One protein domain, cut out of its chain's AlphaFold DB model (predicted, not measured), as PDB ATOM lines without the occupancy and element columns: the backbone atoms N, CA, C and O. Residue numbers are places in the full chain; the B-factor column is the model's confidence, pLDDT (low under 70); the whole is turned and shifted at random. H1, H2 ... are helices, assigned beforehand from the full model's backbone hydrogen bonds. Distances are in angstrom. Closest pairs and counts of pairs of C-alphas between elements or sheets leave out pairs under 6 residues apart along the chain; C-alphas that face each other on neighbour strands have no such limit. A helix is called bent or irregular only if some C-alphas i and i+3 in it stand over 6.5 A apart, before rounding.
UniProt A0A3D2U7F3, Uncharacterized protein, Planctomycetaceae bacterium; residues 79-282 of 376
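Overview. This is residues 79 to 282 of the 376 residues of an uncharacterized protein of Planctomycetaceae bacterium (UniProt A0A3D2U7F3). This is an elongated up-and-down bundle of five long helices or arms, H2, H3, H5b, H7 and H8, each running against the one before it. H3, H5b and H7 make the core, H2 packs on H5b, and H8 packs on H3 and H7; H1, H4 and H5a lie at one end, the kinked H6 at the other, and residues 277 to 282 stick out. The printed part has 204 residues with eight named helices, H1 to H8 in order, and no named strand: the class is all helix. It is only just loose, close to compact, with a radius of gyration of the C-alphas of 20.1 A and spans of 64 by 42 by 26 A.

Along the chain. Find C-alpha 79 at (137.048, 134.724, 119.379), where H1 begins; it runs to residue 87. Next come H2, residues 93 to 118, 35.7 A long, and H3, residues 125 to 154, 42.1 A, irregular, with C-alphas 146 and 149 7.3 A apart. H4 is residues 158 to 162. H5, residues 168 to 201, was assigned as one helix by its hydrogen bonds but is bent, with C-alphas 178 and 181 6.5 A apart; its arms H5a, 168 to 178, and H5b, 181 to 201, 30.7 A, stand at a steep tilt of 50 degrees. H6, residues 207 to 227, is irregular, with C-alphas 208 and 211 9.1 A apart, and has a kink of 124 degrees near residue 214. H7, residues 229 to 256, is 40.3 A long. H8, residues 260 to 281, 30.0 A, is irregular, with C-alphas 275 and 278 7.2 A apart, and ends at C-alpha 281, (106.532, 169.988, 117.168).

Arrangement. Start at H5, the hub, touching five helices. H5b touches H2 at Pro 189 and Glu 104, closest C-alphas 5.9 A, H3 at Leu 186 and Ser 137, 6.0 A, and H7 at Ser 187 and Ile 239, 6.4 A. H3 touches H7 at Ser 146 and Gly 254, 4.0 A, a shallow tilt of 26 degrees, the same way. H8 touches H3 at Gln 260 and Thr 150, 5.1 A, and forms a hairpin with H7. H6 touches H5b at Ala 221 and Trp 199, 4.8 A, about perpendicular at 74 degrees. H1 touches H5a at Thr 81 and Glu 174, 5.0 A. H4 only just touches H3, only at the corner, with 3 pairs of C-alphas within 8 A; the closest are Leu 158 and Glu 152, 5.0 A. Every O i to N i+4 pair is within hydrogen-bond range in H1, H4 and H5a, against 21 of 22 in H2, 23 of 26 in H3, 15 of 17 in H5b, 10 of 17 in H6, 23 of 24 in H7 and 15 of 18 in H8.

Size, cuts and confidence. The farthest C-alphas, of Gln 120 and Ala 163, are 64.7 A apart. The printed part has no cut and no long link. Look for pLDDT under 70 at residues 86 to 93, 118 to 126 and 278 to 282.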
ATOM      1  N   ALA A  79     137.068 135.013 117.946       81.62
ATOM      2  CA  ALA A  79     137.048 134.724 119.379       81.62
ATOM      3  C   ALA A  79     136.155 135.683 120.192       81.62
ATOM      4  O   ALA A  79     135.454 135.245 121.112       81.62
ATOM      5  N   ILE A  80     136.116 136.979 119.854       81.19
ATOM      6  CA  ILE A  80     135.290 137.953 120.584       81.19
ATOM      7  C   ILE A  80     133.825 137.773 120.197       81.19
ATOM      8  O   ILE A  80     132.970 137.721 121.081       81.19
ATOM      9  N   THR A  81     133.510 137.624 118.907       78.88
ATOM     10  CA  THR A  81     132.125 137.362 118.478       78.88
ATOM     11  C   THR A  81     131.587 136.062 119.087       78.88
ATOM     12  O   THR A  81     130.445 136.030 119.552       78.88
ATOM     13  N   TRP A  82     132.400 135.009 119.168       80.06
ATOM     14  CA  TRP A  82     132.030 133.767 119.846       80.06
ATOM     15  C   TRP A  82     131.778 133.983 121.341       80.06
ATOM     16  O   TRP A  82     130.714 133.618 121.841       80.06
ATOM     17  N   ARG A  83     132.677 134.678 122.055       80.88
ATOM     18  CA  ARG A  83     132.479 135.004 123.479       80.88
ATOM     19  C   ARG A  83     131.188 135.799 123.704       80.88
ATOM     20  O   ARG A  83     130.444 135.505 124.640       80.88
ATOM     21  N   GLU A  84     130.919 136.804 122.873       75.94
ATOM     22  CA  GLU A  84     129.720 137.646 122.976       75.94
ATOM     23  C   GLU A  84     128.433 136.853 122.697       75.94
ATOM     24  O   GLU A  84     127.406 137.113 123.325       75.94
ATOM     25  N   THR A  85     128.487 135.863 121.801       70.62
ATOM     26  CA  THR A  85     127.323 135.045 121.425       70.62
ATOM     27  C   THR A  85     127.061 133.881 122.376       70.62
ATOM     28  O   THR A  85     125.900 133.550 122.598       70.62
ATOM     29  N   GLN A  86     128.096 133.302 122.985       69.88
ATOM     30  CA  GLN A  86     127.959 132.184 123.923       69.88
ATOM     31  C   GLN A  86     127.655 132.638 125.357       69.88
ATOM     32  O   GLN A  86     126.888 131.998 126.071       69.88
ATOM     33  N   LYS A  87     128.231 133.763 125.809       66.12
ATOM     34  CA  LYS A  87     128.117 134.197 127.215       66.12
ATOM     35  C   LYS A  87     126.823 134.962 127.521       66.12
ATOM     36  O   LYS A  87     126.416 135.039 128.681       66.12
ATOM     37  N   LYS A  88     126.186 135.569 126.516       65.00
ATOM     38  CA  LYS A  88     124.950 136.350 126.685       65.00
ATOM     39  C   LYS A  88     123.745 135.507 126.273       65.00
ATOM     40  O   LYS A  88     123.722 134.957 125.183       65.00
ATOM     41  N   THR A  89     122.701 135.477 127.105       57.66
ATOM     42  CA  THR A  89     121.458 134.716 126.847       57.66
ATOM     43  C   THR A  89     120.731 135.135 125.567       57.66
ATOM     44  O   THR A  89     119.987 134.348 125.011       57.66
ATOM     45  N   LEU A  90     120.938 136.366 125.088       56.41
ATOM     46  CA  LEU A  90     120.404 136.870 123.812       56.41
ATOM     47  C   LEU A  90     121.332 136.592 122.611       56.41
ATOM     48  O   LEU A  90     121.004 136.954 121.485       56.41
ATOM     49  N   GLY A  91     122.509 136.011 122.846       56.12
ATOM     50  CA  GLY A  91     123.516 135.748 121.821       56.12
ATOM     51  C   GLY A  91     123.311 134.425 121.081       56.12
ATOM     52  O   GLY A  91     123.709 134.314 119.919       56.12
ATOM     53  N   THR A  92     122.663 133.447 121.711       68.50
ATOM     54  CA  THR A  92     122.387 132.118 121.151       68.50
ATOM     55  C   THR A  92     121.124 132.125 120.289       68.50
ATOM     56  O   THR A  92     120.091 132.692 120.657       68.50
ATOM     57  N   ALA A  93     121.201 131.482 119.118       67.81
ATOM     58  CA  ALA A  93     120.143 131.513 118.104       67.81
ATOM     59  C   ALA A  93     118.803 130.979 118.637       67.81
ATOM     60  O   ALA A  93     117.749 131.539 118.348       67.81
ATOM     61  N   ARG A  94     118.843 129.952 119.493       72.88
ATOM     62  CA  ARG A  94     117.655 129.371 120.128       72.88
ATOM     63  C   ARG A  94     116.857 130.382 120.952       72.88
ATOM     64  O   ARG A  94     115.641 130.473 120.810       72.88
ATOM     65  N   TYR A  95     117.529 131.133 121.823       72.56
ATOM     66  CA  TYR A  95     116.873 132.131 122.672       72.56
ATOM     67  C   TYR A  95     116.395 133.330 121.862       72.56
ATOM     68  O   TYR A  95     115.351 133.903 122.155       72.56
ATOM     69  N   LEU A  96     117.134 133.665 120.811       74.12
ATOM     70  CA  LEU A  96     116.794 134.719 119.878       74.12
ATOM     71  C   LEU A  96     115.491 134.404 119.108       74.12
ATOM     72  O   LEU A  96     114.588 135.235 119.092       74.12
ATOM     73  N   ILE A  97     115.343 133.182 118.574       75.50
ATOM     74  CA  ILE A  97     114.100 132.696 117.936       75.50
ATOM     75  C   ILE A  97     112.940 132.687 118.933       75.50
ATOM     76  O   ILE A  97     111.832 133.105 118.623       75.50
ATOM     77  N   ARG A  98     113.196 132.238 120.158       78.56
ATOM     78  CA  ARG A  98     112.213 132.206 121.243       78.56
ATOM     79  C   ARG A  98     111.664 133.590 121.597       78.56
ATOM     80  O   ARG A  98     110.453 133.755 121.747       78.56
ATOM     81  N   VAL A  99     112.547 134.583 121.710       76.88
ATOM     82  CA  VAL A  99     112.172 135.992 121.914       76.88
ATOM     83  C   VAL A  99     111.402 136.513 120.712       76.88
ATOM     84  O   VAL A  99     110.354 137.117 120.906       76.88
ATOM     85  N   LEU A 100     111.883 136.231 119.498       84.00
ATOM     86  CA  LEU A 100     111.202 136.616 118.268       84.00
ATOM     87  C   LEU A 100     109.766 136.091 118.251       84.00
ATOM     88  O   LEU A 100     108.844 136.888 118.183       84.00
ATOM     89  N   VAL A 101     109.557 134.785 118.417       83.38
ATOM     90  CA  VAL A 101     108.215 134.183 118.408       83.38
ATOM     91  C   VAL A 101     107.334 134.751 119.528       83.38
ATOM     92  O   VAL A 101     106.137 134.933 119.332       83.38
ATOM     93  N   SER A 102     107.910 135.093 120.683       82.00
ATOM     94  CA  SER A 102     107.167 135.714 121.790       82.00
ATOM     95  C   SER A 102     106.721 137.152 121.509       82.00
ATOM     96  O   SER A 102     105.738 137.588 122.096       82.00
ATOM     97  N   ILE A 103     107.429 137.886 120.646       83.44
ATOM     98  CA  ILE A 103     107.031 139.224 120.180       83.44
ATOM     99  C   ILE A 103     106.074 139.101 118.990       83.44
ATOM    100  O   ILE A 103     105.053 139.780 118.940       83.44
ATOM    101  N   GLU A 104     106.378 138.192 118.070       87.50
ATOM    102  CA  GLU A 104     105.671 138.013 116.808       87.50
ATOM    103  C   GLU A 104     104.263 137.444 116.997       87.50
ATOM    104  O   GLU A 104     103.320 137.909 116.372       87.50
ATOM    105  N   THR A 105     104.089 136.471 117.894       85.81
ATOM    106  CA  THR A 105     102.783 135.829 118.124       85.81
ATOM    107  C   THR A 105     101.711 136.813 118.612       85.81
ATOM    108  O   THR A 105     100.641 136.856 118.001       85.81
ATOM    109  N   PRO A 106     101.928 137.617 119.678       86.31
ATOM    110  CA  PRO A 106     100.925 138.593 120.101       86.31
ATOM    111  C   PRO A 106     100.742 139.703 119.067       86.31
ATOM    112  O   PRO A 106      99.619 140.158 118.879       86.31
ATOM    113  N   LEU A 107     101.809 140.107 118.370       86.56
ATOM    114  CA  LEU A 107     101.724 141.092 117.296       86.56
ATOM    115  C   LEU A 107     100.816 140.597 116.163       86.56
ATOM    116  O   LEU A 107      99.864 141.280 115.799       86.56
ATOM    117  N   PHE A 108     101.054 139.384 115.670       86.38
ATOM    118  CA  PHE A 108     100.245 138.751 114.634       86.38
ATOM    119  C   PHE A 108      98.794 138.570 115.082       86.38
ATOM    120  O   PHE A 108      97.882 138.838 114.312       86.38
ATOM    121  N   LEU A 109      98.561 138.166 116.337       86.12
ATOM    122  CA  LEU A 109      97.211 138.038 116.885       86.12
ATOM    123  C   LEU A 109      96.477 139.385 116.899       86.12
ATOM    124  O   LEU A 109      95.327 139.449 116.480       86.12
ATOM    125  N   VAL A 110      97.136 140.459 117.347       84.94
ATOM    126  CA  VAL A 110      96.562 141.813 117.331       84.94
ATOM    127  C   VAL A 110      96.258 142.245 115.899       84.94
ATOM    128  O   VAL A 110      95.144 142.688 115.637       84.94
ATOM    129  N   LEU A 111      97.190 142.059 114.963       83.81
ATOM    130  CA  LEU A 111      96.985 142.397 113.552       83.81
ATOM    131  C   LEU A 111      95.855 141.572 112.920       83.81
ATOM    132  O   LEU A 111      95.048 142.121 112.182       83.81
ATOM    133  N   ALA A 112      95.735 140.283 113.246       81.75
ATOM    134  CA  ALA A 112      94.664 139.417 112.760       81.75
ATOM    135  C   ALA A 112      93.291 139.796 113.340       81.75
ATOM    136  O   ALA A 112      92.297 139.804 112.617       81.75
ATOM    137  N   ILE A 113      93.227 140.154 114.628       81.94
ATOM    138  CA  ILE A 113      92.003 140.679 115.249       81.94
ATOM    139  C   ILE A 113      91.610 141.995 114.576       81.94
ATOM    140  O   ILE A 113      90.459 142.156 114.181       81.94
ATOM    141  N   VAL A 114      92.566 142.913 114.402       80.25
ATOM    142  CA  VAL A 114      92.337 144.178 113.696       80.25
ATOM    143  C   VAL A 114      91.864 143.908 112.273       80.25
ATOM    144  O   VAL A 114      90.901 144.533 111.866       80.25
ATOM    145  N   ALA A 115      92.439 142.943 111.552       76.88
ATOM    146  CA  ALA A 115      91.992 142.556 110.213       76.88
ATOM    147  C   ALA A 115      90.524 142.099 110.192       76.88
ATOM    148  O   ALA A 115      89.750 142.541 109.347       76.88
ATOM    149  N   GLY A 116      90.132 141.248 111.145       74.38
ATOM    150  CA  GLY A 116      88.756 140.764 111.266       74.38
ATOM    151  C   GLY A 116      87.757 141.865 111.632       74.38
ATOM    152  O   GLY A 116      86.640 141.873 111.123       74.38
ATOM    153  N   LEU A 117      88.160 142.821 112.477       73.94
ATOM    154  CA  LEU A 117      87.339 143.982 112.849       73.94
ATOM    155  C   LEU A 117      87.312 145.061 111.750       73.94
ATOM    156  O   LEU A 117      86.304 145.743 111.558       73.94
ATOM    157  N   ALA A 118      88.410 145.216 111.008       59.97
ATOM    158  CA  ALA A 118      88.596 146.227 109.969       59.97
ATOM    159  C   ALA A 118      87.759 145.971 108.711       59.97
ATOM    160  O   ALA A 118      87.625 146.883 107.895       59.97
ATOM    161  N   PHE A 119      87.100 144.810 108.598       54.22
ATOM    162  CA  PHE A 119      86.041 144.584 107.607       54.22
ATOM    163  C   PHE A 119      84.940 145.672 107.667       54.22
ATOM    164  O   PHE A 119      84.217 145.867 106.694       54.22
ATOM    165  N   GLN A 120      84.832 146.428 108.774       49.88
ATOM    166  CA  GLN A 120      83.881 147.538 108.938       49.88
ATOM    167  C   GLN A 120      84.498 148.930 109.177       49.88
ATOM    168  O   GLN A 120      83.780 149.920 109.036       49.88
ATOM    169  N   ALA A 121      85.791 149.064 109.497       44.84
ATOM    170  CA  ALA A 121      86.403 150.367 109.784       44.84
ATOM    171  C   ALA A 121      87.882 150.430 109.366       44.84
ATOM    172  O   ALA A 121      88.699 149.628 109.812       44.84
ATOM    173  N   ARG A 122      88.240 151.430 108.545       49.88
ATOM    174  CA  ARG A 122      89.630 151.777 108.189       49.88
ATOM    175  C   ARG A 122      90.363 152.298 109.432       49.88
ATOM    176  O   ARG A 122      90.371 153.497 109.688       49.88
ATOM    177  N   LEU A 123      90.916 151.399 110.240       50.97
ATOM    178  CA  LEU A 123      91.574 151.738 111.502       50.97
ATOM    179  C   LEU A 123      93.088 151.918 111.313       50.97
ATOM    180  O   LEU A 123      93.766 151.021 110.823       50.97
ATOM    181  N   GLY A 124      93.623 153.050 111.784       60.53
ATOM    182  CA  GLY A 124      95.061 153.377 111.824       60.53
ATOM    183  C   GLY A 124      95.865 152.656 112.918       60.53
ATOM    184  O   GLY A 124      96.958 153.086 113.268       60.53
ATOM    185  N   VAL A 125      95.337 151.560 113.475       62.69
ATOM    186  CA  VAL A 125      95.939 150.825 114.606       62.69
ATOM    187  C   VAL A 125      97.282 150.186 114.228       62.69
ATOM    188  O   VAL A 125      98.173 150.075 115.070       62.69
ATOM    189  N   ALA A 126      97.455 149.789 112.963       69.50
ATOM    190  CA  ALA A 126      98.717 149.229 112.482       69.50
ATOM    191  C   ALA A 126      99.859 150.266 112.529       69.50
ATOM    192  O   ALA A 126     100.939 149.955 113.041       69.50
ATOM    193  N   ALA A 127      99.572 151.519 112.158       72.62
ATOM    194  CA  ALA A 127     100.555 152.601 112.159       72.62
ATOM    195  C   ALA A 127     100.975 152.975 113.587       72.62
ATOM    196  O   ALA A 127     102.150 153.214 113.868       72.62
ATOM    197  N   GLU A 128     100.039 152.964 114.538       75.88
ATOM    198  CA  GLU A 128     100.349 153.182 115.956       75.88
ATOM    199  C   GLU A 128     101.262 152.084 116.520       75.88
ATOM    200  O   GLU A 128     102.254 152.375 117.201       75.88
ATOM    201  N   ALA A 129     100.970 150.817 116.202       78.81
ATOM    202  CA  ALA A 129     101.807 149.688 116.593       78.81
ATOM    203  C   ALA A 129     103.217 149.794 115.989       78.81
ATOM    204  O   ALA A 129     104.204 149.535 116.687       78.81
ATOM    205  N   LEU A 130     103.325 150.243 114.734       84.00
ATOM    206  CA  LEU A 130     104.599 150.469 114.056       84.00
ATOM    207  C   LEU A 130     105.490 151.453 114.827       84.00
ATOM    208  O   LEU A 130     106.651 151.136 115.101       84.00
ATOM    209  N   TYR A 131     104.963 152.614 115.235       82.12
ATOM    210  CA  TYR A 131     105.737 153.606 115.993       82.12
ATOM    211  C   TYR A 131     106.241 153.058 117.333       82.12
ATOM    212  O   TYR A 131     107.390 153.304 117.714       82.12
ATOM    213  N   ILE A 132     105.411 152.280 118.036       82.75
ATOM    214  CA  ILE A 132     105.789 151.649 119.307       82.75
ATOM    215  C   ILE A 132     106.917 150.637 119.085       82.75
ATOM    216  O   ILE A 132     107.925 150.666 119.801       82.75
ATOM    217  N   VAL A 133     106.790 149.760 118.085       87.75
ATOM    218  CA  VAL A 133     107.812 148.747 117.779       87.75
ATOM    219  C   VAL A 133     109.112 149.401 117.304       87.75
ATOM    220  O   VAL A 133     110.191 148.962 117.713       87.75
ATOM    221  N   TRP A 134     109.048 150.495 116.540       89.38
ATOM    222  CA  TRP A 134     110.220 151.303 116.187       89.38
ATOM    223  C   TRP A 134     110.906 151.896 117.416       89.38
ATOM    224  O   TRP A 134     112.121 151.744 117.577       89.38
ATOM    225  N   ALA A 135     110.146 152.529 118.313       85.62
ATOM    226  CA  ALA A 135     110.681 153.121 119.535       85.62
ATOM    227  C   ALA A 135     111.362 152.066 120.422       85.62
ATOM    228  O   ALA A 135     112.487 152.275 120.887       85.62
ATOM    229  N   LEU A 136     110.728 150.903 120.604       87.50
ATOM    230  CA  LEU A 136     111.302 149.772 121.338       87.50
ATOM    231  C   LEU A 136     112.563 149.228 120.658       87.50
ATOM    232  O   LEU A 136     113.557 148.960 121.337       87.50
ATOM    233  N   SER A 137     112.557 149.102 119.332       90.88
ATOM    234  CA  SER A 137     113.700 148.597 118.566       90.88
ATOM    235  C   SER A 137     114.910 149.519 118.685       90.88
ATOM    236  O   SER A 137     116.009 149.064 119.018       90.88
ATOM    237  N   VAL A 138     114.715 150.827 118.495       90.69
ATOM    238  CA  VAL A 138     115.769 151.836 118.668       90.69
ATOM    239  C   VAL A 138     116.262 151.846 120.112       90.69
ATOM    240  O   VAL A 138     117.472 151.849 120.342       90.69
ATOM    241  N   LEU A 139     115.368 151.779 121.101       89.06
ATOM    242  CA  LEU A 139     115.751 151.710 122.509       89.06
ATOM    243  C   LEU A 139     116.639 150.489 122.793       89.06
ATOM    244  O   LEU A 139     117.727 150.631 123.346       89.06
ATOM    245  N   LEU A 140     116.226 149.291 122.380       89.38
ATOM    246  CA  LEU A 140     117.000 148.072 122.621       89.38
ATOM    247  C   LEU A 140     118.360 148.121 121.919       89.38
ATOM    248  O   LEU A 140     119.390 147.872 122.551       89.38
ATOM    249  N   ILE A 141     118.392 148.501 120.640       91.69
ATOM    250  CA  ILE A 141     119.637 148.619 119.872       91.69
ATOM    251  C   ILE A 141     120.584 149.620 120.530       91.69
ATOM    252  O   ILE A 141     121.765 149.325 120.696       91.69
ATOM    253  N   THR A 142     120.087 150.785 120.941       90.75
ATOM    254  CA  THR A 142     120.922 151.844 121.520       90.75
ATOM    255  C   THR A 142     121.469 151.465 122.887       90.75
ATOM    256  O   THR A 142     122.655 151.677 123.153       90.75
ATOM    257  N   VAL A 143     120.661 150.827 123.734       88.31
ATOM    258  CA  VAL A 143     121.096 150.301 125.034       88.31
ATOM    259  C   VAL A 143     122.175 149.229 124.862       88.31
ATOM    260  O   VAL A 143     123.214 149.269 125.530       88.31
ATOM    261  N   HIS A 144     121.978 148.287 123.940       88.62
ATOM    262  CA  HIS A 144     122.944 147.217 123.708       88.62
ATOM    263  C   HIS A 144     124.225 147.718 123.027       88.62
ATOM    264  O   HIS A 144     125.316 147.321 123.426       88.62
ATOM    265  N   ALA A 145     124.120 148.624 122.054       91.81
ATOM    266  CA  ALA A 145     125.267 149.155 121.320       91.81
ATOM    267  C   ALA A 145     126.123 150.112 122.144       91.81
ATOM    268  O   ALA A 145     127.349 149.984 122.140       91.81
ATOM    269  N   SER A 146     125.502 151.012 122.907       91.56
ATOM    270  CA  SER A 146     126.240 151.937 123.774       91.56
ATOM    271  C   SER A 146     126.979 151.223 124.907       91.56
ATOM    272  O   SER A 146     128.033 151.699 125.334       91.56
ATOM    273  N   SER A 147     126.479 150.062 125.352       89.00
ATOM    274  CA  SER A 147     127.077 149.283 126.440       89.00
ATOM    275  C   SER A 147     128.230 148.364 126.023       89.00
ATOM    276  O   SER A 147     128.965 147.934 126.904       89.00
ATOM    277  N   LEU A 148     128.466 148.107 124.727       88.94
ATOM    278  CA  LEU A 148     129.459 147.114 124.265       88.94
ATOM    279  C   LEU A 148     130.877 147.304 124.819       88.94
ATOM    280  O   LEU A 148     131.566 146.321 125.102       88.94
ATOM    281  N   LEU A 149     131.326 148.556 124.920       88.44
ATOM    282  CA  LEU A 149     132.652 148.891 125.444       88.44
ATOM    283  C   LEU A 149     132.596 149.501 126.839       88.44
ATOM    284  O   LEU A 149     133.485 149.238 127.648       88.44
ATOM    285  N   THR A 150     131.562 150.286 127.153       87.44
ATOM    286  CA  THR A 150     131.429 150.851 128.502       87.44
ATOM    287  C   THR A 150     131.239 149.765 129.549       87.44
ATOM    288  O   THR A 150     131.795 149.912 130.632       87.44
ATOM    289  N   SER A 151     130.549 148.658 129.245       85.25
ATOM    290  CA  SER A 151     130.414 147.555 130.200       85.25
ATOM    291  C   SER A 151     131.757 146.888 130.497       85.25
ATOM    292  O   SER A 151     132.063 146.635 131.655       85.25
ATOM    293  N   GLU A 152     132.589 146.638 129.481       88.00
ATOM    294  CA  GLU A 152     133.922 146.041 129.683       88.00
ATOM    295  C   GLU A 152     134.845 146.997 130.450       88.00
ATOM    296  O   GLU A 152     135.594 146.565 131.325       88.00
ATOM    297  N   ARG A 153     134.748 148.306 130.182       86.56
ATOM    298  CA  ARG A 153     135.480 149.339 130.928       86.56
ATOM    299  C   ARG A 153     135.060 149.369 132.400       86.56
ATOM    300  O   ARG A 153     135.916 149.370 133.274       86.56
ATOM    301  N   SER A 154     133.757 149.341 132.685       85.12
ATOM    302  CA  SER A 154     133.235 149.276 134.058       85.12
ATOM    303  C   SER A 154     133.613 147.981 134.779       85.12
ATOM    304  O   SER A 154     133.749 147.985 135.998       85.12
ATOM    305  N   HIS A 155     133.804 146.887 134.040       86.56
ATOM    306  CA  HIS A 155     134.252 145.602 134.572       86.56
ATOM    307  C   HIS A 155     135.777 145.413 134.555       86.56
ATOM    308  O   HIS A 155     136.220 144.308 134.846       86.56
ATOM    309  N   GLN A 156     136.570 146.434 134.199       86.75
ATOM    310  CA  GLN A 156     138.040 146.351 134.087       86.75
ATOM    311  C   GLN A 156     138.533 145.189 133.201       86.75
ATOM    312  O   GLN A 156     139.609 144.636 133.388       86.75
ATOM    313  N   THR A 157     137.725 144.800 132.214       89.38
ATOM    314  CA  THR A 157     138.016 143.695 131.279       89.38
ATOM    315  C   THR A 157     138.429 144.200 129.902       89.38
ATOM    316  O   THR A 157     138.902 143.421 129.076       89.38
ATOM    317  N   LEU A 158     138.297 145.510 129.664       87.88
ATOM    318  CA  LEU A 158     138.722 146.142 128.421       87.88
ATOM    319  C   LEU A 158     140.235 146.002 128.209       87.88
ATOM    320  O   LEU A 158     140.641 145.647 127.109       87.88
ATOM    321  N   ASP A 159     141.046 146.194 129.251       87.94
ATOM    322  CA  ASP A 159     142.511 146.131 129.148       87.94
ATOM    323  C   ASP A 159     142.995 144.735 128.733       87.94
ATOM    324  O   ASP A 159     143.895 144.612 127.907       87.94
ATOM    325  N   LEU A 160     142.319 143.678 129.199       87.81
ATOM    326  CA  LEU A 160     142.586 142.303 128.768       87.81
ATOM    327  C   LEU A 160     142.312 142.108 127.269       87.81
ATOM    328  O   LEU A 160     143.093 141.468 126.570       87.81
ATOM    329  N   VAL A 161     141.213 142.670 126.760       87.12
ATOM    330  CA  VAL A 161     140.895 142.619 125.322       87.12
ATOM    331  C   VAL A 161     141.916 143.431 124.522       87.12
ATOM    332  O   VAL A 161     142.327 143.010 123.442       87.12
ATOM    333  N   LEU A 162     142.375 144.564 125.059       88.50
ATOM    334  CA  LEU A 162     143.395 145.402 124.434       88.50
ATOM    335  C   LEU A 162     144.810 144.807 124.502       88.50
ATOM    336  O   LEU A 162     145.656 145.238 123.722       88.50
ATOM    337  N   ALA A 163     145.064 143.814 125.352       88.06
ATOM    338  CA  ALA A 163     146.312 143.047 125.365       88.06
ATOM    339  C   ALA A 163     146.333 141.901 124.333       88.06
ATOM    340  O   ALA A 163     147.379 141.299 124.105       88.06
ATOM    341  N   SER A 164     145.194 141.586 123.706       86.38
ATOM    342  CA  SER A 164     145.126 140.548 122.671       86.38
ATOM    343  C   SER A 164     145.882 140.954 121.394       86.38
ATOM    344  O   SER A 164     145.945 142.150 121.084       86.38
ATOM    345  N   PRO A 165     146.390 139.984 120.602       87.31
ATOM    346  CA  PRO A 165     147.120 140.252 119.357       87.31
ATOM    347  C   PRO A 165     146.241 140.813 118.221       87.31
ATOM    348  O   PRO A 165     146.717 140.995 117.105       87.31
ATOM    349  N   MET A 166     144.959 141.089 118.480       87.00
ATOM    350  CA  MET A 166     144.005 141.583 117.489       87.00
ATOM    351  C   MET A 166     144.148 143.089 117.274       87.00
ATOM    352  O   MET A 166     144.360 143.866 118.218       87.00
ATOM    353  N   THR A 167     143.932 143.534 116.038       89.38
ATOM    354  CA  THR A 167     143.902 144.964 115.714       89.38
ATOM    355  C   THR A 167     142.676 145.637 116.338       89.38
ATOM    356  O   THR A 167     141.616 145.032 116.520       89.38
ATOM    357  N   SER A 168     142.769 146.931 116.652       90.12
ATOM    358  CA  SER A 168     141.640 147.678 117.237       90.12
ATOM    359  C   SER A 168     140.406 147.676 116.336       90.12
ATOM    360  O   SER A 168     139.267 147.648 116.806       90.12
ATOM    361  N   ARG A 169     140.634 147.664 115.018       91.00
ATOM    362  CA  ARG A 169     139.587 147.558 114.005       91.00
ATOM    363  C   ARG A 169     138.822 146.239 114.119       91.00
ATOM    364  O   ARG A 169     137.591 146.251 114.078       91.00
ATOM    365  N   GLU A 170     139.531 145.121 114.259       91.19
ATOM    366  CA  GLU A 170     138.929 143.793 114.433       91.19
ATOM    367  C   GLU A 170     138.140 143.712 115.734       91.19
ATOM    368  O   GLU A 170     136.985 143.287 115.713       91.19
ATOM    369  N   ILE A 171     138.689 144.240 116.833       91.06
ATOM    370  CA  ILE A 171     138.006 144.282 118.134       91.06
ATOM    371  C   ILE A 171     136.646 144.989 118.019       91.06
ATOM    372  O   ILE A 171     135.625 144.464 118.472       91.06
ATOM    373  N   ILE A 172     136.602 146.171 117.390       92.38
ATOM    374  CA  ILE A 172     135.352 146.927 117.211       92.38
ATOM    375  C   ILE A 172     134.374 146.165 116.307       92.38
ATOM    376  O   ILE A 172     133.184 146.081 116.625       92.38
ATOM    377  N   LEU A 173     134.850 145.602 115.190       91.69
ATOM    378  CA  LEU A 173     134.002 144.848 114.265       91.69
ATOM    379  C   LEU A 173     133.386 143.622 114.931       91.69
ATOM    380  O   LEU A 173     132.184 143.404 114.786       91.69
ATOM    381  N   GLU A 174     134.169 142.843 115.669       90.06
ATOM    382  CA  GLU A 174     133.683 141.637 116.333       90.06
ATOM    383  C   GLU A 174     132.720 141.929 117.471       90.06
ATOM    384  O   GLU A 174     131.703 141.240 117.598       90.06
ATOM    385  N   LYS A 175     132.976 142.981 118.257       89.44
ATOM    386  CA  LYS A 175     132.016 143.427 119.272       89.44
ATOM    387  C   LYS A 175     130.704 143.871 118.641       89.44
ATOM    388  O   LYS A 175     129.632 143.514 119.125       89.44
ATOM    389  N   HIS A 176     130.772 144.599 117.531       91.31
ATOM    390  CA  HIS A 176     129.579 145.048 116.828       91.31
ATOM    391  C   HIS A 176     128.817 143.901 116.140       91.31
ATOM    392  O   HIS A 176     127.586 143.909 116.125       91.31
ATOM    393  N   ARG A 177     129.505 142.875 115.610       87.62
ATOM    394  CA  ARG A 177     128.861 141.675 115.031       87.62
ATOM    395  C   ARG A 177     127.915 140.994 116.021       87.62
ATOM    396  O   ARG A 177     126.860 140.526 115.596       87.62
ATOM    397  N   GLY A 178     128.230 141.021 117.319       79.50
ATOM    398  CA  GLY A 178     127.346 140.512 118.373       79.50
ATOM    399  C   GLY A 178     125.951 141.157 118.387       79.50
ATOM    400  O   GLY A 178     124.981 140.500 118.749       79.50
ATOM    401  N   ILE A 179     125.818 142.407 117.928       87.25
ATOM    402  CA  ILE A 179     124.539 143.141 117.887       87.25
ATOM    403  C   ILE A 179     123.746 142.877 116.610       87.25
ATOM    404  O   ILE A 179     122.525 143.003 116.617       87.25
ATOM    405  N   ARG A 180     124.391 142.458 115.517       87.31
ATOM    406  CA  ARG A 180     123.695 142.231 114.237       87.31
ATOM    407  C   ARG A 180     122.550 141.230 114.359       87.31
ATOM    408  O   ARG A 180     121.505 141.435 113.765       87.31
ATOM    409  N   ARG A 181     122.722 140.193 115.183       84.25
ATOM    410  CA  ARG A 181     121.668 139.211 115.486       84.25
ATOM    411  C   ARG A 181     120.430 139.856 116.111       84.25
ATOM    412  O   ARG A 181     119.315 139.537 115.714       84.25
ATOM    413  N   LEU A 182     120.631 140.791 117.042       85.94
ATOM    414  CA  LEU A 182     119.542 141.559 117.643       85.94
ATOM    415  C   LEU A 182     118.856 142.452 116.602       85.94
ATOM    416  O   LEU A 182     117.633 142.494 116.572       85.94
ATOM    417  N   ILE A 183     119.623 143.115 115.727       91.38
ATOM    418  CA  ILE A 183     119.065 143.918 114.626       91.38
ATOM    419  C   ILE A 183     118.185 143.045 113.722       91.38
ATOM    420  O   ILE A 183     117.063 143.437 113.427       91.38
ATOM    421  N   TYR A 184     118.646 141.848 113.343       90.19
ATOM    422  CA  TYR A 184     117.843 140.930 112.531       90.19
ATOM    423  C   TYR A 184     116.560 140.494 113.240       90.19
ATOM    424  O   TYR A 184     115.500 140.508 112.624       90.19
ATOM    425  N   VAL A 185     116.603 140.183 114.537       88.19
ATOM    426  CA  VAL A 185     115.367 139.842 115.259       88.19
ATOM    427  C   VAL A 185     114.396 140.992 115.364       88.19
ATOM    428  O   VAL A 185     113.207 140.761 115.221       88.19
ATOM    429  N   LEU A 186     114.877 142.210 115.590       90.31
ATOM    430  CA  LEU A 186     114.009 143.383 115.656       90.31
ATOM    431  C   LEU A 186     113.495 143.799 114.271       90.31
ATOM    432  O   LEU A 186     112.443 144.421 114.181       90.31
ATOM    433  N   SER A 187     114.190 143.422 113.193       92.94
ATOM    434  CA  SER A 187     113.731 143.684 111.827       92.94
ATOM    435  C   SER A 187     112.512 142.853 111.427       92.94
ATOM    436  O   SER A 187     111.686 143.345 110.670       92.94
ATOM    437  N   VAL A 188     112.364 141.630 111.954       92.00
ATOM    438  CA  VAL A 188     111.235 140.745 111.621       92.00
ATOM    439  C   VAL A 188     109.874 141.342 112.013       92.00
ATOM    440  O   VAL A 188     109.067 141.510 111.108       92.00
ATOM    441  N   PRO A 189     109.608 141.744 113.274       92.12
ATOM    442  CA  PRO A 189     108.304 142.297 113.638       92.12
ATOM    443  C   PRO A 189     108.003 143.612 112.909       92.12
ATOM    444  O   PRO A 189     106.849 143.880 112.589       92.12
ATOM    445  N   LEU A 190     109.026 144.418 112.595       92.38
ATOM    446  CA  LEU A 190     108.859 145.616 111.765       92.38
ATOM    447  C   LEU A 190     108.422 145.252 110.340       92.38
ATOM    448  O   LEU A 190     107.462 145.820 109.832       92.38
ATOM    449  N   LEU A 191     109.092 144.280 109.711       92.81
ATOM    450  CA  LEU A 191     108.718 143.785 108.384       92.81
ATOM    451  C   LEU A 191     107.307 143.195 108.374       92.81
ATOM    452  O   LEU A 191     106.564 143.440 107.429       92.81
ATOM    453  N   THR A 192     106.921 142.458 109.415       91.00
ATOM    454  CA  THR A 192     105.567 141.909 109.525       91.00
ATOM    455  C   THR A 192     104.524 143.018 109.554       91.00
ATOM    456  O   THR A 192     103.563 142.944 108.795       91.00
ATOM    457  N   ILE A 193     104.717 144.066 110.364       89.56
ATOM    458  CA  ILE A 193     103.774 145.194 110.406       89.56
ATOM    459  C   ILE A 193     103.659 145.844 109.029       89.56
ATOM    460  O   ILE A 193     102.548 145.986 108.536       89.56
ATOM    461  N   TYR A 194     104.782 146.130 108.366       89.88
ATOM    462  CA  TYR A 194     104.774 146.723 107.027       89.88
ATOM    463  C   TYR A 194     104.058 145.862 105.979       89.88
ATOM    464  O   TYR A 194     103.324 146.381 105.138       89.88
ATOM    465  N   LEU A 195     104.241 144.537 106.025       89.62
ATOM    466  CA  LEU A 195     103.523 143.617 105.141       89.62
ATOM    467  C   LEU A 195     102.012 143.662 105.393       89.62
ATOM    468  O   LEU A 195     101.232 143.708 104.442       89.62
ATOM    469  N   PHE A 196     101.600 143.679 106.662       87.19
ATOM    470  CA  PHE A 196     100.193 143.803 107.035       87.19
ATOM    471  C   PHE A 196      99.609 145.164 106.654       87.19
ATOM    472  O   PHE A 196      98.494 145.204 106.150       87.19
ATOM    473  N   GLU A 197     100.342 146.262 106.822       85.81
ATOM    474  CA  GLU A 197      99.899 147.600 106.414       85.81
ATOM    475  C   GLU A 197      99.700 147.707 104.907       85.81
ATOM    476  O   GLU A 197      98.648 148.166 104.456       85.81
ATOM    477  N   SER A 198     100.651 147.197 104.122       86.62
ATOM    478  CA  SER A 198     100.503 147.133 102.669       86.62
ATOM    479  C   SER A 198      99.276 146.307 102.258       86.62
ATOM    480  O   SER A 198      98.518 146.693 101.362       86.62
ATOM    481  N   TRP A 199      99.034 145.184 102.939       87.06
ATOM    482  CA  TRP A 199      97.865 144.338 102.695       87.06
ATOM    483  C   TRP A 199      96.547 145.016 103.105       87.06
ATOM    484  O   TRP A 199      95.568 144.973 102.353       87.06
ATOM    485  N   PHE A 200      96.523 145.712 104.245       83.81
ATOM    486  CA  PHE A 200      95.376 146.500 104.702       83.81
ATOM    487  C   PHE A 200      95.037 147.632 103.741       83.81
ATOM    488  O   PHE A 200      93.862 147.851 103.443       83.81
ATOM    489  N   ALA A 201      96.050 148.295 103.185       79.69
ATOM    490  CA  ALA A 201      95.864 149.342 102.189       79.69
ATOM    491  C   ALA A 201      95.157 148.839 100.913       79.69
ATOM    492  O   ALA A 201      94.547 149.635 100.201       79.69
ATOM    493  N   MET A 202      95.184 147.529 100.636       79.25
ATOM    494  CA  MET A 202      94.470 146.905  99.515       79.25
ATOM    495  C   MET A 202      93.070 146.380  99.856       79.25
ATOM    496  O   MET A 202      92.423 145.794  98.991       79.25
ATOM    497  N   GLY A 203      92.578 146.591 101.079       77.00
ATOM    498  CA  GLY A 203      91.232 146.164 101.473       77.00
ATOM    499  C   GLY A 203      91.120 144.689 101.863       77.00
ATOM    500  O   GLY A 203      90.063 144.092 101.695       77.00
ATOM    501  N   THR A 204      92.188 144.092 102.403       82.75
ATOM    502  CA  THR A 204      92.201 142.718 102.958       82.75
ATOM    503  C   THR A 204      91.782 141.582 102.000       82.75
ATOM    504  O   THR A 204      90.977 140.724 102.371       82.75
ATOM    505  N   PRO A 205      92.332 141.516 100.771       80.56
ATOM    506  CA  PRO A 205      92.027 140.430  99.839       80.56
ATOM    507  C   PRO A 205      92.385 139.052 100.420       80.56
ATOM    508  O   PRO A 205      93.444 138.889 101.032       80.56
ATOM    509  N   GLY A 206      91.514 138.061 100.198       82.06
ATOM    510  CA  GLY A 206      91.682 136.670 100.647       82.06
ATOM    511  C   GLY A 206      91.021 136.329 101.987       82.06
ATOM    512  O   GLY A 206      90.867 135.150 102.307       82.06
ATOM    513  N   LEU A 207      90.574 137.326 102.763       80.56
ATOM    514  CA  LEU A 207      89.857 137.081 104.024       80.56
ATOM    515  C   LEU A 207      88.449 136.491 103.793       80.56
ATOM    516  O   LEU A 207      87.917 135.775 104.637       80.56
ATOM    517  N   GLU A 208      87.878 136.747 102.616       81.62
ATOM    518  CA  GLU A 208      86.578 136.242 102.154       81.62
ATOM    519  C   GLU A 208      86.563 134.734 101.840       81.62
ATOM    520  O   GLU A 208      85.499 134.116 101.821       81.62
ATOM    521  N   ASP A 209      87.733 134.105 101.679       81.88
ATOM    522  CA  ASP A 209      87.857 132.699 101.269       81.88
ATOM    523  C   ASP A 209      87.661 131.681 102.420       81.88
ATOM    524  O   ASP A 209      87.892 130.473 102.257       81.88
ATOM    525  N   GLY A 210      87.265 132.141 103.613       81.31
ATOM    526  CA  GLY A 210      86.999 131.300 104.783       81.31
ATOM    527  C   GLY A 210      88.219 130.476 105.211       81.31
ATOM    528  O   GLY A 210      89.278 131.018 105.506       81.31
ATOM    529  N   LEU A 211      88.104 129.142 105.233       81.25
ATOM    530  CA  LEU A 211      89.204 128.238 105.626       81.25
ATOM    531  C   LEU A 211      90.453 128.357 104.732       81.25
ATOM    532  O   LEU A 211      91.559 128.069 105.189       81.25
ATOM    533  N   LYS A 212      90.307 128.793 103.473       86.00
ATOM    534  CA  LYS A 212      91.450 128.996 102.567       86.00
ATOM    535  C   LYS A 212      92.260 130.254 102.905       86.00
ATOM    536  O   LYS A 212      93.401 130.347 102.446       86.00
ATOM    537  N   ALA A 213      91.742 131.142 103.761       81.44
ATOM    538  CA  ALA A 213      92.418 132.362 104.214       81.44
ATOM    539  C   ALA A 213      93.816 132.096 104.795       81.44
ATOM    540  O   ALA A 213      94.714 132.917 104.640       81.44
ATOM    541  N   ILE A 214      94.042 130.916 105.390       81.69
ATOM    542  CA  ILE A 214      95.351 130.502 105.924       81.69
ATOM    543  C   ILE A 214      96.451 130.564 104.850       81.69
ATOM    544  O   ILE A 214      97.600 130.869 105.160       81.69
ATOM    545  N   ILE A 215      96.107 130.293 103.588       84.81
ATOM    546  CA  ILE A 215      97.048 130.289 102.462       84.81
ATOM    547  C   ILE A 215      96.869 131.538 101.593       84.81
ATOM    548  O   ILE A 215      97.856 132.100 101.121       84.81
ATOM    549  N   THR A 216      95.632 131.999 101.383       86.31
ATOM    550  CA  THR A 216      95.370 133.133 100.487       86.31
ATOM    551  C   THR A 216      95.813 134.467 101.085       86.31
ATOM    552  O   THR A 216      96.357 135.282 100.343       86.31
ATOM    553  N   VAL A 217      95.711 134.672 102.407       85.94
ATOM    554  CA  VAL A 217      96.147 135.917 103.071       85.94
ATOM    555  C   VAL A 217      97.660 136.152 102.936       85.94
ATOM    556  O   VAL A 217      98.031 137.222 102.453       85.94
ATOM    557  N   PRO A 218      98.559 135.196 103.259       86.69
ATOM    558  CA  PRO A 218      99.998 135.399 103.063       86.69
ATOM    559  C   PRO A 218     100.380 135.706 101.610       86.69
ATOM    560  O   PRO A 218     101.214 136.573 101.350       86.69
ATOM    561  N   VAL A 219      99.755 135.020 100.648       88.50
ATOM    562  CA  VAL A 219     100.007 135.246  99.216       88.50
ATOM    563  C   VAL A 219      99.519 136.631  98.791       88.50
ATOM    564  O   VAL A 219     100.216 137.338  98.061       88.50
ATOM    565  N   ALA A 220      98.345 137.042  99.266       87.75
ATOM    566  CA  ALA A 220      97.779 138.349  98.982       87.75
ATOM    567  C   ALA A 220      98.607 139.486  99.601       87.75
ATOM    568  O   ALA A 220      98.834 140.489  98.929       87.75
ATOM    569  N   ALA A 221      99.122 139.306 100.819       86.56
ATOM    570  CA  ALA A 221     100.019 140.259 101.472       86.56
ATOM    571  C   ALA A 221     101.367 140.388 100.745       86.56
ATOM    572  O   ALA A 221     101.905 141.479 100.568       86.56
ATOM    573  N   PHE A 222     101.917 139.279 100.244       88.81
ATOM    574  CA  PHE A 222     103.129 139.342  99.429       88.81
ATOM    575  C   PHE A 222     102.879 140.049  98.090       88.81
ATOM    576  O   PHE A 222     103.681 140.866  97.636       88.81
ATOM    577  N   ARG A 223     101.729 139.778  97.462       90.56
ATOM    578  CA  ARG A 223     101.311 140.461  96.236       90.56
ATOM    579  C   ARG A 223     101.116 141.961  96.467       90.56
ATOM    580  O   ARG A 223     101.538 142.740  95.613       90.56
ATOM    581  N   SER A 224     100.511 142.375  97.582       86.94
ATOM    582  CA  SER A 224     100.316 143.796  97.891       86.94
ATOM    583  C   SER A 224     101.645 144.522  98.055       86.94
ATOM    584  O   SER A 224     101.808 145.596  97.478       86.94
ATOM    585  N   ALA A 225     102.624 143.889  98.707       87.94
ATOM    586  CA  ALA A 225     103.964 144.446  98.859       87.94
ATOM    587  C   ALA A 225     104.645 144.720  97.503       87.94
ATOM    588  O   ALA A 225     105.273 145.760  97.312       87.94
ATOM    589  N   ILE A 226     104.480 143.824  96.523       89.31
ATOM    590  CA  ILE A 226     105.023 144.015  95.166       89.31
ATOM    591  C   ILE A 226     104.291 145.137  94.423       89.31
ATOM    592  O   ILE A 226     104.911 145.932  93.721       89.31
ATOM    593  N   LEU A 227     102.964 145.196  94.544       88.38
ATOM    594  CA  LEU A 227     102.153 146.194  93.849       88.38
ATOM    595  C   LEU A 227     102.362 147.612  94.410       88.38
ATOM    596  O   LEU A 227     102.332 148.578  93.647       88.38
ATOM    597  N   GLN A 228     102.599 147.736  95.717       87.31
ATOM    598  CA  GLN A 228     102.991 148.969  96.412       87.31
ATOM    599  C   GLN A 228     104.509 148.993  96.619       87.31
ATOM    600  O   GLN A 228     105.019 149.014  97.743       87.31
ATOM    601  N   TYR A 229     105.251 148.920  95.513       88.31
ATOM    602  CA  TYR A 229     106.709 148.825  95.546       88.31
ATOM    603  C   TYR A 229     107.377 150.066  96.154       88.31
ATOM    604  O   TYR A 229     108.451 149.953  96.731       88.31
ATOM    605  N   ASP A 230     106.768 151.244  96.025       87.81
ATOM    606  CA  ASP A 230     107.250 152.512  96.568       87.81
ATOM    607  C   ASP A 230     107.196 152.520  98.099       87.81
ATOM    608  O   ASP A 230     108.209 152.797  98.746       87.81
ATOM    609  N   TYR A 231     106.057 152.115  98.664       88.00
ATOM    610  CA  TYR A 231     105.892 151.912 100.103       88.00
ATOM    611  C   TYR A 231     106.841 150.826 100.626       88.00
ATOM    612  O   TYR A 231     107.641 151.064 101.530       88.00
ATOM    613  N   SER A 232     106.829 149.646 100.001       89.69
ATOM    614  CA  SER A 232     107.640 148.506 100.440       89.69
ATOM    615  C   SER A 232     109.141 148.785 100.366       89.69
ATOM    616  O   SER A 232     109.894 148.360 101.244       89.69
ATOM    617  N   LEU A 233     109.596 149.522  99.348       92.06
ATOM    618  CA  LEU A 233     110.991 149.938  99.229       92.06
ATOM    619  C   LEU A 233     111.373 150.925 100.336       92.06
ATOM    620  O   LEU A 233     112.432 150.761 100.943       92.06
ATOM    621  N   CYS A 234     110.527 151.919 100.620       92.44
ATOM    622  CA  CYS A 234     110.747 152.874 101.705       92.44
ATOM    623  C   CYS A 234     110.848 152.160 103.062       92.44
ATOM    624  O   CYS A 234     111.823 152.345 103.797       92.44
ATOM    625  N   SER A 235     109.903 151.267 103.349       92.31
ATOM    626  CA  SER A 235     109.853 150.474 104.577       92.31
ATOM    627  C   SER A 235     111.039 149.515 104.722       92.31
ATOM    628  O   SER A 235     111.611 149.374 105.802       92.31
ATOM    629  N   LEU A 236     111.484 148.882 103.633       94.19
ATOM    630  CA  LEU A 236     112.667 148.021 103.665       94.19
ATOM    631  C   LEU A 236     113.950 148.832 103.894       94.19
ATOM    632  O   LEU A 236     114.795 148.450 104.710       94.19
ATOM    633  N   LEU A 237     114.105 149.959 103.194       94.94
ATOM    634  CA  LEU A 237     115.266 150.832 103.343       94.94
ATOM    635  C   LEU A 237     115.332 151.464 104.737       94.94
ATOM    636  O   LEU A 237     116.431 151.578 105.283       94.94
ATOM    637  N   SER A 238     114.194 151.794 105.357       93.94
ATOM    638  CA  SER A 238     114.153 152.319 106.727       93.94
ATOM    639  C   SER A 238     114.780 151.340 107.717       93.94
ATOM    640  O   SER A 238     115.670 151.710 108.485       93.94
ATOM    641  N   ILE A 239     114.436 150.056 107.625       94.81
ATOM    642  CA  ILE A 239     115.001 148.998 108.468       94.81
ATOM    643  C   ILE A 239     116.492 148.792 108.168       94.81
ATOM    644  O   ILE A 239     117.318 148.764 109.086       94.81
ATOM    645  N   VAL A 240     116.846 148.654 106.887       94.81
ATOM    646  CA  VAL A 240     118.209 148.313 106.446       94.81
ATOM    647  C   VAL A 240     119.204 149.442 106.719       94.81
ATOM    648  O   VAL A 240     120.365 149.166 107.021       94.81
ATOM    649  N   VAL A 241     118.775 150.702 106.643       95.94
ATOM    650  CA  VAL A 241     119.651 151.867 106.826       95.94
ATOM    651  C   VAL A 241     119.604 152.381 108.264       95.94
ATOM    652  O   VAL A 241     120.660 152.563 108.877       95.94
ATOM    653  N   TYR A 242     118.417 152.598 108.840       94.50
ATOM    654  CA  TYR A 242     118.311 153.288 110.129       94.50
ATOM    655  C   TYR A 242     118.699 152.412 111.318       94.50
ATOM    656  O   TYR A 242     119.385 152.908 112.214       94.50
ATOM    657  N   LEU A 243     118.347 151.117 111.350       94.75
ATOM    658  CA  LEU A 243     118.728 150.266 112.489       94.75
ATOM    659  C   LEU A 243     120.259 150.149 112.619       94.75
ATOM    660  O   LEU A 243     120.787 150.397 113.716       94.75
ATOM    661  N   PRO A 244     121.020 149.863 111.540       95.31
ATOM    662  CA  PRO A 244     122.473 149.894 111.612       95.31
ATOM    663  C   PRO A 244     123.020 151.286 111.927       95.31
ATOM    664  O   PRO A 244     123.916 151.387 112.766       95.31
ATOM    665  N   LEU A 245     122.483 152.359 111.339       95.69
ATOM    666  CA  LEU A 245     122.922 153.724 111.639       95.69
ATOM    667  C   LEU A 245     122.807 154.042 113.139       95.69
ATOM    668  O   LEU A 245     123.801 154.425 113.761       95.69
ATOM    669  N   CYS A 246     121.642 153.790 113.743       95.06
ATOM    670  CA  CYS A 246     121.399 153.959 115.178       95.06
ATOM    671  C   CYS A 246     122.391 153.148 116.020       95.06
ATOM    672  O   CYS A 246     122.948 153.657 116.994       95.06
ATOM    673  N   SER A 247     122.666 151.902 115.626       95.69
ATOM    674  CA  SER A 247     123.623 151.045 116.333       95.69
ATOM    675  C   SER A 247     125.065 151.577 116.281       95.69
ATOM    676  O   SER A 247     125.781 151.502 117.279       95.69
ATOM    677  N   TRP A 248     125.500 152.161 115.155       96.38
ATOM    678  CA  TRP A 248     126.837 152.751 115.020       96.38
ATOM    679  C   TRP A 248     126.965 154.085 115.758       96.38
ATOM    680  O   TRP A 248     127.994 154.324 116.388       96.38
ATOM    681  N   ILE A 249     125.920 154.919 115.750       95.62
ATOM    682  CA  ILE A 249     125.867 156.150 116.554       95.62
ATOM    683  C   ILE A 249     125.966 155.809 118.043       95.62
ATOM    684  O   ILE A 249     126.805 156.360 118.758       95.62
ATOM    685  N   ALA A 250     125.163 154.847 118.499       95.00
ATOM    686  CA  ALA A 250     125.168 154.381 119.878       95.00
ATOM    687  C   ALA A 250     126.528 153.809 120.296       95.00
ATOM    688  O   ALA A 250     127.024 154.119 121.379       95.00
ATOM    689  N   LEU A 251     127.161 153.016 119.427       94.81
ATOM    690  CA  LEU A 251     128.506 152.495 119.653       94.81
ATOM    691  C   LEU A 251     129.532 153.629 119.776       94.81
ATOM    692  O   LEU A 251     130.325 153.634 120.714       94.81
ATOM    693  N   TRP A 252     129.507 154.606 118.868       95.44
ATOM    694  CA  TRP A 252     130.433 155.740 118.881       95.44
ATOM    695  C   TRP A 252     130.322 156.572 120.166       95.44
ATOM    696  O   TRP A 252     131.336 156.852 120.816       95.44
ATOM    697  N   ILE A 253     129.094 156.906 120.575       94.25
ATOM    698  CA  ILE A 253     128.820 157.584 121.851       94.25
ATOM    699  C   ILE A 253     129.282 156.711 123.027       94.25
ATOM    700  O   ILE A 253     129.914 157.206 123.964       94.25
ATOM    701  N   GLY A 254     129.016 155.405 122.956       91.94
ATOM    702  CA  GLY A 254     129.442 154.403 123.930       91.94
ATOM    703  C   GLY A 254     130.947 154.394 124.162       91.94
ATOM    704  O   GLY A 254     131.386 154.429 125.308       91.94
ATOM    705  N   ILE A 255     131.747 154.415 123.096       92.00
ATOM    706  CA  ILE A 255     133.213 154.389 123.197       92.00
ATOM    707  C   ILE A 255     133.743 155.648 123.904       92.00
ATOM    708  O   ILE A 255     134.592 155.549 124.801       92.00
ATOM    709  N   LYS A 256     133.206 156.823 123.543       91.31
ATOM    710  CA  LYS A 256     133.606 158.123 124.108       91.31
ATOM    711  C   LYS A 256     133.138 158.335 125.547       91.31
ATOM    712  O   LYS A 256     133.765 159.086 126.295       91.31
ATOM    713  N   SER A 257     132.040 157.706 125.954       90.31
ATOM    714  CA  SER A 257     131.495 157.889 127.296       90.31
ATOM    715  C   SER A 257     132.300 157.135 128.355       90.31
ATOM    716  O   SER A 257     132.644 155.966 128.200       90.31
ATOM    717  N   ARG A 258     132.548 157.781 129.499       85.50
ATOM    718  CA  ARG A 258     133.194 157.141 130.660       85.50
ATOM    719  C   ARG A 258     132.251 156.232 131.456       85.50
ATOM    720  O   ARG A 258     132.724 155.328 132.131       85.50
ATOM    721  N   SER A 259     130.939 156.465 131.379       87.12
ATOM    722  CA  SER A 259     129.916 155.724 132.129       87.12
ATOM    723  C   SER A 259     128.875 155.121 131.188       87.12
ATOM    724  O   SER A 259     128.431 155.786 130.247       87.12
ATOM    725  N   GLN A 260     128.458 153.884 131.473       85.12
ATOM    726  CA  GLN A 260     127.426 153.175 130.714       85.12
ATOM    727  C   GLN A 260     126.087 153.928 130.733       85.12
ATOM    728  O   GLN A 260     125.500 154.158 129.681       85.12
ATOM    729  N   VAL A 261     125.633 154.382 131.907       85.56
ATOM    730  CA  VAL A 261     124.352 155.103 132.036       85.56
ATOM    731  C   VAL A 261     124.393 156.423 131.264       85.56
ATOM    732  O   VAL A 261     123.463 156.738 130.528       85.56
ATOM    733  N   ARG A 262     125.508 157.160 131.359       88.44
ATOM    734  CA  ARG A 262     125.705 158.404 130.598       88.44
ATOM    735  C   ARG A 262     125.685 158.154 129.089       88.44
ATOM    736  O   ARG A 262     125.100 158.947 128.362       88.44
ATOM    737  N   ALA A 263     126.300 157.063 128.629       89.56
ATOM    738  CA  ALA A 263     126.309 156.696 127.216       89.56
ATOM    739  C   ALA A 263     124.894 156.419 126.705       89.56
ATOM    740  O   ALA A 263     124.496 156.959 125.674       89.56
ATOM    741  N   MET A 264     124.138 155.611 127.453       87.50
ATOM    742  CA  MET A 264     122.761 155.252 127.122       87.50
ATOM    743  C   MET A 264     121.868 156.494 127.054       87.50
ATOM    744  O   MET A 264     121.198 156.696 126.046       87.50
ATOM    745  N   LEU A 265     121.905 157.355 128.077       89.06
ATOM    746  CA  LEU A 265     121.081 158.567 128.128       89.06
ATOM    747  C   LEU A 265     121.430 159.561 127.017       89.06
ATOM    748  O   LEU A 265     120.528 160.078 126.370       89.06
ATOM    749  N   LEU A 266     122.721 159.803 126.758       92.19
ATOM    750  CA  LEU A 266     123.146 160.735 125.709       92.19
ATOM    751  C   LEU A 266     122.767 160.220 124.317       92.19
ATOM    752  O   LEU A 266     122.324 160.993 123.476       92.19
ATOM    753  N   THR A 267     122.891 158.910 124.098       92.25
ATOM    754  CA  THR A 267     122.469 158.268 122.849       92.25
ATOM    755  C   THR A 267     120.962 158.375 122.652       92.25
ATOM    756  O   THR A 267     120.521 158.759 121.573       92.25
ATOM    757  N   LEU A 268     120.176 158.057 123.685       89.81
ATOM    758  CA  LEU A 268     118.720 158.114 123.613       89.81
ATOM    759  C   LEU A 268     118.243 159.550 123.391       89.81
ATOM    760  O   LEU A 268     117.428 159.775 122.511       89.81
ATOM    761  N   PHE A 269     118.793 160.517 124.127       90.31
ATOM    762  CA  PHE A 269     118.468 161.930 123.949       90.31
ATOM    763  C   PHE A 269     118.803 162.417 122.537       90.31
ATOM    764  O   PHE A 269     117.973 163.060 121.904       90.31
ATOM    765  N   PHE A 270     119.986 162.072 122.020       92.06
ATOM    766  CA  PHE A 270     120.393 162.458 120.672       92.06
ATOM    767  C   PHE A 270     119.482 161.849 119.602       92.06
ATOM    768  O   PHE A 270     118.974 162.574 118.760       92.06
ATOM    769  N   LEU A 271     119.239 160.536 119.639       90.81
ATOM    770  CA  LEU A 271     118.436 159.868 118.611       90.81
ATOM    771  C   LEU A 271     116.950 160.204 118.723       90.81
ATOM    772  O   LEU A 271     116.306 160.418 117.702       90.81
ATOM    773  N   PHE A 272     116.411 160.287 119.939       84.75
ATOM    774  CA  PHE A 272     115.021 160.674 120.149       84.75
ATOM    775  C   PHE A 272     114.804 162.141 119.774       84.75
ATOM    776  O   PHE A 272     113.868 162.452 119.050       84.75
ATOM    777  N   GLY A 273     115.704 163.035 120.189       84.25
ATOM    778  CA  GLY A 273     115.667 164.440 119.794       84.25
ATOM    779  C   GLY A 273     115.861 164.633 118.292       84.25
ATOM    780  O   GLY A 273     115.226 165.489 117.699       84.25
ATOM    781  N   TRP A 274     116.684 163.822 117.635       89.31
ATOM    782  CA  TRP A 274     116.875 163.943 116.193       89.31
ATOM    783  C   TRP A 274     115.689 163.394 115.393       89.31
ATOM    784  O   TRP A 274     115.240 164.040 114.452       89.31
ATOM    785  N   ALA A 275     115.160 162.231 115.778       83.19
ATOM    786  CA  ALA A 275     114.081 161.574 115.052       83.19
ATOM    787  C   ALA A 275     112.697 162.129 115.417       83.19
ATOM    788  O   ALA A 275     111.904 162.420 114.535       83.19
ATOM    789  N   PHE A 276     112.365 162.307 116.694       73.62
ATOM    790  CA  PHE A 276     110.990 162.621 117.104       73.62
ATOM    791  C   PHE A 276     110.695 164.115 117.220       73.62
ATOM    792  O   PHE A 276     109.526 164.485 117.234       73.62
ATOM    793  N   LEU A 277     111.707 164.986 117.287       71.44
ATOM    794  CA  LEU A 277     111.476 166.418 117.497       71.44
ATOM    795  C   LEU A 277     110.617 167.058 116.390       71.44
ATOM    796  O   LEU A 277     109.683 167.774 116.745       71.44
ATOM    797  N   PRO A 278     110.817 166.772 115.087       68.38
ATOM    798  CA  PRO A 278     109.948 167.335 114.049       68.38
ATOM    799  C   PRO A 278     108.513 166.816 114.127       68.38
ATOM    800  O   PRO A 278     107.574 167.593 113.983       68.38
ATOM    801  N   SER A 279     108.339 165.525 114.420       64.56
ATOM    802  CA  SER A 279     107.017 164.915 114.589       64.56
ATOM    803  C   SER A 279     106.283 165.488 115.804       64.56
ATOM    804  O   SER A 279     105.086 165.739 115.728       64.56
ATOM    805  N   LEU A 280     106.994 165.743 116.910       63.69
ATOM    806  CA  LEU A 280     106.425 166.256 118.159       63.69
ATOM    807  C   LEU A 280     106.000 167.727 118.040       63.69
ATOM    808  O   LEU A 280     104.917 168.089 118.499       63.69
ATOM    809  N   ILE A 281     106.828 168.563 117.399       64.06
ATOM    810  CA  ILE A 281     106.532 169.988 117.168       64.06
ATOM    811  C   ILE A 281     105.290 170.154 116.283       64.06
ATOM    812  O   ILE A 281     104.527 171.100 116.461       64.06
ATOM    813  N   ALA A 282     105.059 169.226 115.359       57.72
ATOM    814  CA  ALA A 282     103.990 169.341 114.381       57.72
ATOM    815  C   ALA A 282     102.625 168.784 114.843       57.72
ATOM    816  O   ALA A 282     101.651 168.929 114.118       57.72
TER     817      ALA A 282